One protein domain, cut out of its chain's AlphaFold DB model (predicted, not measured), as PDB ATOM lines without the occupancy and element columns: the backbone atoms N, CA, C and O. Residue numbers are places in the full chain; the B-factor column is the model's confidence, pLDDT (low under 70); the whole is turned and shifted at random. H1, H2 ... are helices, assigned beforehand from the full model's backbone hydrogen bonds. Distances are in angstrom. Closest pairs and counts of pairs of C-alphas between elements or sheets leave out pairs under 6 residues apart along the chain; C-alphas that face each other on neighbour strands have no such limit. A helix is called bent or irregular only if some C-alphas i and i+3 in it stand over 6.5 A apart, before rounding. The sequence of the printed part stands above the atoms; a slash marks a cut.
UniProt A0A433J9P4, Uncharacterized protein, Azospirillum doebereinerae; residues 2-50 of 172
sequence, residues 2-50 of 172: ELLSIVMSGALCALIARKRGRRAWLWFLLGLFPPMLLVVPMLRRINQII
ATOM      1  N   GLU A   2     213.231 193.807 215.598       81.81
ATOM      2  CA  GLU A   2     212.788 192.921 216.706       81.81
ATOM      3  C   GLU A   2     213.741 191.748 217.026       81.81
ATOM      4  O   GLU A   2     214.103 191.514 218.171       81.81
ATOM      5  N   LEU A   3     214.224 191.023 216.011       83.56
ATOM      6  CA  LEU A   3     215.172 189.918 216.233       83.56
ATOM      7  C   LEU A   3     216.502 190.396 216.832       83.56
ATOM      8  O   LEU A   3     217.130 189.684 217.611       83.56
ATOM      9  N   LEU A   4     216.920 191.615 216.490       88.00
ATOM     10  CA  LEU A   4     218.194 192.162 216.935       88.00
ATOM     11  C   LEU A   4     218.127 192.558 218.417       88.00
ATOM     12  O   LEU A   4     219.083 192.315 219.145       88.00
ATOM     13  N   SER A   5     216.988 193.070 218.901       84.94
ATOM     14  CA  SER A   5     216.803 193.370 220.329       84.94
ATOM     15  C   SER A   5     216.773 192.104 221.194       84.94
ATOM     16  O   SER A   5     217.367 192.100 222.273       84.94
ATOM     17  N   ILE A   6     216.171 191.011 220.705       84.56
ATOM     18  CA  ILE A   6     216.142 189.708 221.401       84.56
ATOM     19  C   ILE A   6     217.549 189.107 221.509       84.56
ATOM     20  O   ILE A   6     217.951 188.633 222.573       84.56
ATOM     21  N   VAL A   7     218.328 189.147 220.425       88.25
ATOM     22  CA  VAL A   7     219.705 188.626 220.430       88.25
ATOM     23  C   VAL A   7     220.605 189.470 221.338       88.25
ATOM     24  O   VAL A   7     221.400 188.922 222.105       88.25
ATOM     25  N   MET A   8     220.452 190.796 221.308       89.31
ATOM     26  CA  MET A   8     221.262 191.707 222.120       89.31
ATOM     27  C   MET A   8     220.940 191.616 223.617       89.31
ATOM     28  O   MET A   8     221.860 191.688 224.432       89.31
ATOM     29  N   SER A   9     219.676 191.399 224.003       87.06
ATOM     30  CA  SER A   9     219.311 191.213 225.415       87.06
ATOM     31  C   SER A   9     219.889 189.912 225.989       87.06
ATOM     32  O   SER A   9     220.495 189.929 227.065       87.06
ATOM     33  N   GLY A  10     219.815 188.808 225.236       88.44
ATOM     34  CA  GLY A  10     220.436 187.536 225.613       88.44
ATOM     35  C   GLY A  10     221.959 187.649 225.747       88.44
ATOM     36  O   GLY A  10     222.538 187.188 226.736       88.44
ATOM     37  N   ALA A  11     222.614 188.322 224.794       91.25
ATOM     38  CA  ALA A  11     224.057 188.560 224.824       91.25
ATOM     39  C   ALA A  11     224.487 189.402 226.041       91.25
ATOM     40  O   ALA A  11     225.482 189.078 226.695       91.25
ATOM     41  N   LEU A  12     223.715 190.436 226.397       90.81
ATOM     42  CA  LEU A  12     223.993 191.279 227.560       90.81
ATOM     43  C   LEU A  12     223.903 190.479 228.874       90.81
ATOM     44  O   LEU A  12     224.812 190.556 229.707       90.81
ATOM     45  N   CYS A  13     222.876 189.636 229.033       87.44
ATOM     46  CA  CYS A  13     222.753 188.725 230.178       87.44
ATOM     47  C   CYS A  13     223.925 187.731 230.270       87.44
ATOM     48  O   CYS A  13     224.451 187.490 231.363       87.44
ATOM     49  N   ALA A  14     224.383 187.192 229.136       89.12
ATOM     50  CA  ALA A  14     225.515 186.266 229.090       89.12
ATOM     51  C   ALA A  14     226.844 186.931 229.499       89.12
ATOM     52  O   ALA A  14     227.633 186.339 230.244       89.12
ATOM     53  N   LEU A  15     227.084 188.176 229.068       90.38
ATOM     54  CA  LEU A  15     228.289 188.937 229.419       90.38
ATOM     55  C   LEU A  15     228.345 189.280 230.914       90.38
ATOM     56  O   LEU A  15     229.405 189.154 231.536       90.38
ATOM     57  N   ILE A  16     227.209 189.644 231.513       89.19
ATOM     58  CA  ILE A  16     227.108 189.916 232.957       89.19
ATOM     59  C   ILE A  16     227.386 188.639 233.768       89.19
ATOM     60  O   ILE A  16     228.102 188.679 234.772       89.19
ATOM     61  N   ALA A  17     226.879 187.490 233.316       90.06
ATOM     62  CA  ALA A  17     227.084 186.209 233.989       90.06
ATOM     63  C   ALA A  17     228.533 185.706 233.911       90.06
ATOM     64  O   ALA A  17     229.034 185.121 234.878       90.06
ATOM     65  N   ARG A  18     229.229 185.974 232.796       90.12
ATOM     66  CA  ARG A  18     230.626 185.562 232.588       90.12
ATOM     67  C   ARG A  18     231.569 186.169 233.628       90.12
ATOM     68  O   ARG A  18     232.484 185.486 234.080       90.12
ATOM     69  N   LYS A  19     231.302 187.398 234.090       91.56
ATOM     70  CA  LYS A  19     232.088 188.044 235.159       91.56
ATOM     71  C   LYS A  19     231.978 187.345 236.522       91.56
ATOM     72  O   LYS A  19     232.819 187.579 237.379       91.56
ATOM     73  N   ARG A  20     230.969 186.492 236.739       90.50
ATOM     74  CA  ARG A  20     230.718 185.804 238.022       90.50
ATOM     75  C   ARG A  20     231.110 184.320 238.025       90.50
ATOM     76  O   ARG A  20     230.685 183.596 238.919       90.50
ATOM     77  N   GLY A  21     231.853 183.847 237.019       93.31
ATOM     78  CA  GLY A  21     232.306 182.449 236.943       93.31
ATOM     79  C   GLY A  21     231.180 181.413 236.804       93.31
ATOM     80  O   GLY A  21     231.398 180.227 237.033       93.31
ATOM     81  N   ARG A  22     229.959 181.834 236.444       92.50
ATOM     82  CA  ARG A  22     228.822 180.926 236.215       92.50
ATOM     83  C   ARG A  22     228.766 180.491 234.750       92.50
ATOM     84  O   ARG A  22     229.307 181.154 233.868       92.50
ATOM     85  N   ARG A  23     228.056 179.391 234.474       93.75
ATOM     86  CA  ARG A  23     227.831 178.880 233.109       93.75
ATOM     87  C   ARG A  23     227.054 179.912 232.281       93.75
ATOM     88  O   ARG A  23     225.844 180.051 232.445       93.75
ATOM     89  N   ALA A  24     227.753 180.619 231.392       89.00
ATOM     90  CA  ALA A  24     227.200 181.713 230.588       89.00
ATOM     91  C   ALA A  24     225.992 181.288 229.734       89.00
ATOM     92  O   ALA A  24     225.046 182.055 229.581       89.00
ATOM     93  N   TRP A  25     225.983 180.043 229.248       92.00
ATOM     94  CA  TRP A  25     224.886 179.502 228.441       92.00
ATOM     95  C   TRP A  25     223.551 179.432 229.199       92.00
ATOM     96  O   TRP A  25     222.506 179.741 228.632       92.00
ATOM     97  N   LEU A  26     223.581 179.128 230.503       92.06
ATOM     98  CA  LEU A  26     222.367 179.068 231.323       92.06
ATOM     99  C   LEU A  26     221.715 180.454 231.458       92.06
ATOM    100  O   LEU A  26     220.497 180.584 231.433       92.06
ATOM    101  N   TRP A  27     222.541 181.496 231.568       87.31
ATOM    102  CA  TRP A  27     222.089 182.884 231.688       87.31
ATOM    103  C   TRP A  27     221.646 183.485 230.358       87.31
ATOM    104  O   TRP A  27     220.741 184.315 230.341       87.31
ATOM    105  N   PHE A  28     222.238 183.042 229.250       90.25
ATOM    106  CA  PHE A  28     221.765 183.382 227.911       90.25
ATOM    107  C   PHE A  28     220.343 182.848 227.672       90.25
ATOM    108  O   PHE A  28     219.455 183.606 227.290       90.25
ATOM    109  N   LEU A  29     220.105 181.564 227.973       89.50
ATOM    110  CA  LEU A  29     218.779 180.946 227.848       89.50
ATOM    111  C   LEU A  29     217.745 181.603 228.768       89.50
ATOM    112  O   LEU A  29     216.613 181.840 228.352       89.50
ATOM    113  N   LEU A  30     218.150 181.950 229.993       90.75
ATOM    114  CA  LEU A  30     217.281 182.649 230.937       90.75
ATOM    115  C   LEU A  30     216.900 184.055 230.441       90.75
ATOM    116  O   LEU A  30     215.779 184.490 230.672       90.75
ATOM    117  N   GLY A  31     217.797 184.744 229.729       88.38
ATOM    118  CA  GLY A  31     217.514 186.042 229.103       88.38
ATOM    119  C   GLY A  31     216.608 185.961 227.868       88.38
ATOM    120  O   GLY A  31     215.915 186.927 227.558       88.38
ATOM    121  N   LEU A  32     216.562 184.811 227.189       88.19
ATOM    122  CA  LEU A  32     215.710 184.582 226.013       88.19
ATOM    123  C   LEU A  32     214.244 184.291 226.387       88.19
ATOM    124  O   LEU A  32     213.337 184.495 225.582       88.19
ATOM    125  N   PHE A  33     214.000 183.821 227.612       90.12
ATOM    126  CA  PHE A  33     212.680 183.369 228.059       90.12
ATOM    127  C   PHE A  33     211.637 184.502 228.207       90.12
ATOM    128  O   PHE A  33     210.525 184.341 227.706       90.12
ATOM    129  N   PRO A  34     211.954 185.669 228.809       87.25
ATOM    130  CA  PRO A  34     211.007 186.776 228.966       87.25
ATOM    131  C   PRO A  34     210.448 187.361 227.657       87.25
ATOM    132  O   PRO A  34     209.230 187.529 227.579       87.25
ATOM    133  N   PRO A  35     211.254 187.657 226.610       84.19
ATOM    134  CA  PRO A  35     210.696 188.153 225.355       84.19
ATOM    135  C   PRO A  35     209.854 187.083 224.656       84.19
ATOM    136  O   PRO A  35     208.816 187.408 224.095       84.19
ATOM    137  N   MET A  36     210.225 185.802 224.751       86.81
ATOM    138  CA  MET A  36     209.440 184.709 224.170       86.81
ATOM    139  C   MET A  36     208.072 184.568 224.865       86.81
ATOM    140  O   MET A  36     207.039 184.489 224.199       86.81
ATOM    141  N   LEU A  37     208.048 184.663 226.201       90.44
ATOM    142  CA  LEU A  37     206.822 184.680 227.005       90.44
ATOM    143  C   LEU A  37     205.910 185.881 226.726       90.44
ATOM    144  O   LEU A  37     204.708 185.756 226.933       90.44
ATOM    145  N   LEU A  38     206.440 187.022 226.280       89.62
ATOM    146  CA  LEU A  38     205.641 188.196 225.904       89.62
ATOM    147  C   LEU A  38     205.165 188.140 224.449       89.62
ATOM    148  O   LEU A  38     204.012 188.465 224.161       89.62
ATOM    149  N   VAL A  39     206.026 187.701 223.534       88.44
ATOM    150  CA  VAL A  39     205.730 187.668 222.097       88.44
ATOM    151  C   VAL A  39     204.677 186.609 221.774       88.44
ATOM    152  O   VAL A  39     203.757 186.890 221.013       88.44
ATOM    153  N   VAL A  40     204.727 185.417 222.379       89.62
ATOM    154  CA  VAL A  40     203.746 184.347 222.107       89.62
ATOM    155  C   VAL A  40     202.291 184.730 222.428       89.62
ATOM    156  O   VAL A  40     201.438 184.556 221.554       89.62
ATOM    157  N   PRO A  41     201.936 185.248 223.622       91.31
ATOM    158  CA  PRO A  41     200.566 185.677 223.894       91.31
ATOM    159  C   PRO A  41     200.162 186.894 223.054       91.31
ATOM    160  O   PRO A  41     198.987 187.022 222.709       91.31
ATOM    161  N   MET A  42     201.110 187.756 222.679       89.62
ATOM    162  CA  MET A  42     200.848 188.909 221.815       89.62
ATOM    163  C   MET A  42     200.542 188.476 220.371       89.62
ATOM    164  O   MET A  42     199.539 188.907 219.807       89.62
ATOM    165  N   LEU A  43     201.297 187.517 219.828       87.06
ATOM    166  CA  LEU A  43     201.005 186.873 218.544       87.06
ATOM    167  C   LEU A  43     199.676 186.107 218.577       87.06
ATOM    168  O   LEU A  43     198.907 186.182 217.620       87.06
ATOM    169  N   ARG A  44     199.354 185.424 219.687       89.12
ATOM    170  CA  ARG A  44     198.032 184.797 219.864       89.12
ATOM    171  C   ARG A  44     196.906 185.826 219.865       89.12
ATOM    172  O   ARG A  44     195.880 185.571 219.247       89.12
ATOM    173  N   ARG A  45     197.093 186.983 220.509       88.88
ATOM    174  CA  ARG A  45     196.115 188.078 220.455       88.88
ATOM    175  C   ARG A  45     195.948 188.626 219.042       88.88
ATOM    176  O   ARG A  45     194.816 188.819 218.630       88.88
ATOM    177  N   ILE A  46     197.032 188.845 218.296       86.50
ATOM    178  CA  ILE A  46     196.949 189.333 216.908       86.50
ATOM    179  C   ILE A  46     196.209 188.331 216.018       86.50
ATOM    180  O   ILE A  46     195.325 188.730 215.266       86.50
ATOM    181  N   ASN A  47     196.506 187.035 216.141       82.50
ATOM    182  CA  ASN A  47     195.839 186.007 215.340       82.50
ATOM    183  C   ASN A  47     194.341 185.875 215.671       82.50
ATOM    184  O   ASN A  47     193.561 185.451 214.833       82.50
ATOM    185  N   GLN A  48     193.925 186.271 216.878       79.56
ATOM    186  CA  GLN A  48     192.508 186.352 217.249       79.56
ATOM    187  C   GLN A  48     191.799 187.600 216.696       79.56
ATOM    188  O   GLN A  48     190.572 187.620 216.654       79.56
ATOM    189  N   ILE A  49     192.534 188.640 216.278       75.69
ATOM    190  CA  ILE A  49     191.962 189.881 215.716       75.69
ATOM    191  C   ILE A  49     191.630 189.726 214.224       75.69
ATOM    192  O   ILE A  49     190.867 190.522 213.684       75.69
ATOM    193  N   ILE A  50     192.120 188.668 213.574       66.31
ATOM    194  CA  ILE A  50     191.682 188.260 212.239       66.31
ATOM    195  C   ILE A  50     190.770 187.035 212.407       66.31
ATOM    196  O   ILE A  50     191.194 185.921 212.108       66.31
TER     197      ILE A  50
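Overview. This is residues 2 to 50 of the 172 residues of an uncharacterized protein of Azospirillum doebereinerae (UniProt A0A433J9P4). The model is a lopsided helical hairpin: helix H1 runs to a tight turn, and the longer, bent helix H2 folds back along it and then runs on past it. Residues 37 to 50, of which 37 to 49 belong to H2, stick out as a free arm and make much of the length. The printed part has 49 residues with two named helices, H1 then H2, and no named strand; the class is all helix. It is loose, with a radius of gyration of the C-alphas of 13.8 A, and spans 48 by 17 by 10 A.

Arrangement. H1, residues 2 to 18, is joined by a tight link of 5 residues to H2, residues 24 to 49. H2 was assigned as one helix by its hydrogen bonds but is bent: C-alphas 31 and 34 are 6.5 A apart. Its arms, H2a of residues 24 to 31 and H2b of residues 34 to 49, stand at a shallow tilt of 34 degrees, only just short of steep. H1 and H2a form a helical hairpin. They touch, and their closest C-alphas, those of Gly 10 and Gly 31, are 4.8 A apart. They run opposite ways at a steep tilt of 44 degrees. H1 and H2b are close but not clearly touching; their closest C-alphas, those of Ile 6 and Pro 35, are 6.9 A apart. Every O i to N i+4 pair is within hydrogen-bond range in H1 and H2a, and 11 of 12 are in H2b.

Along the chain. H1 begins at C-alpha 2 (212.788, 192.921, 216.706) and is 25.0 A long from first to last C-alpha. H2a begins at C-alpha 24 (227.200, 181.713, 230.588) and measures 10.7 A. H2b measures 23.4 A and ends at C-alpha 49 (191.962, 189.881, 215.716).

Size, cuts and confidence. The C-alphas farthest apart, those of Gly 21 and Ile 50, are 47.9 A apart. The printed part has no cut. Its mean pLDDT is 87.9, and residue 50 is under 70.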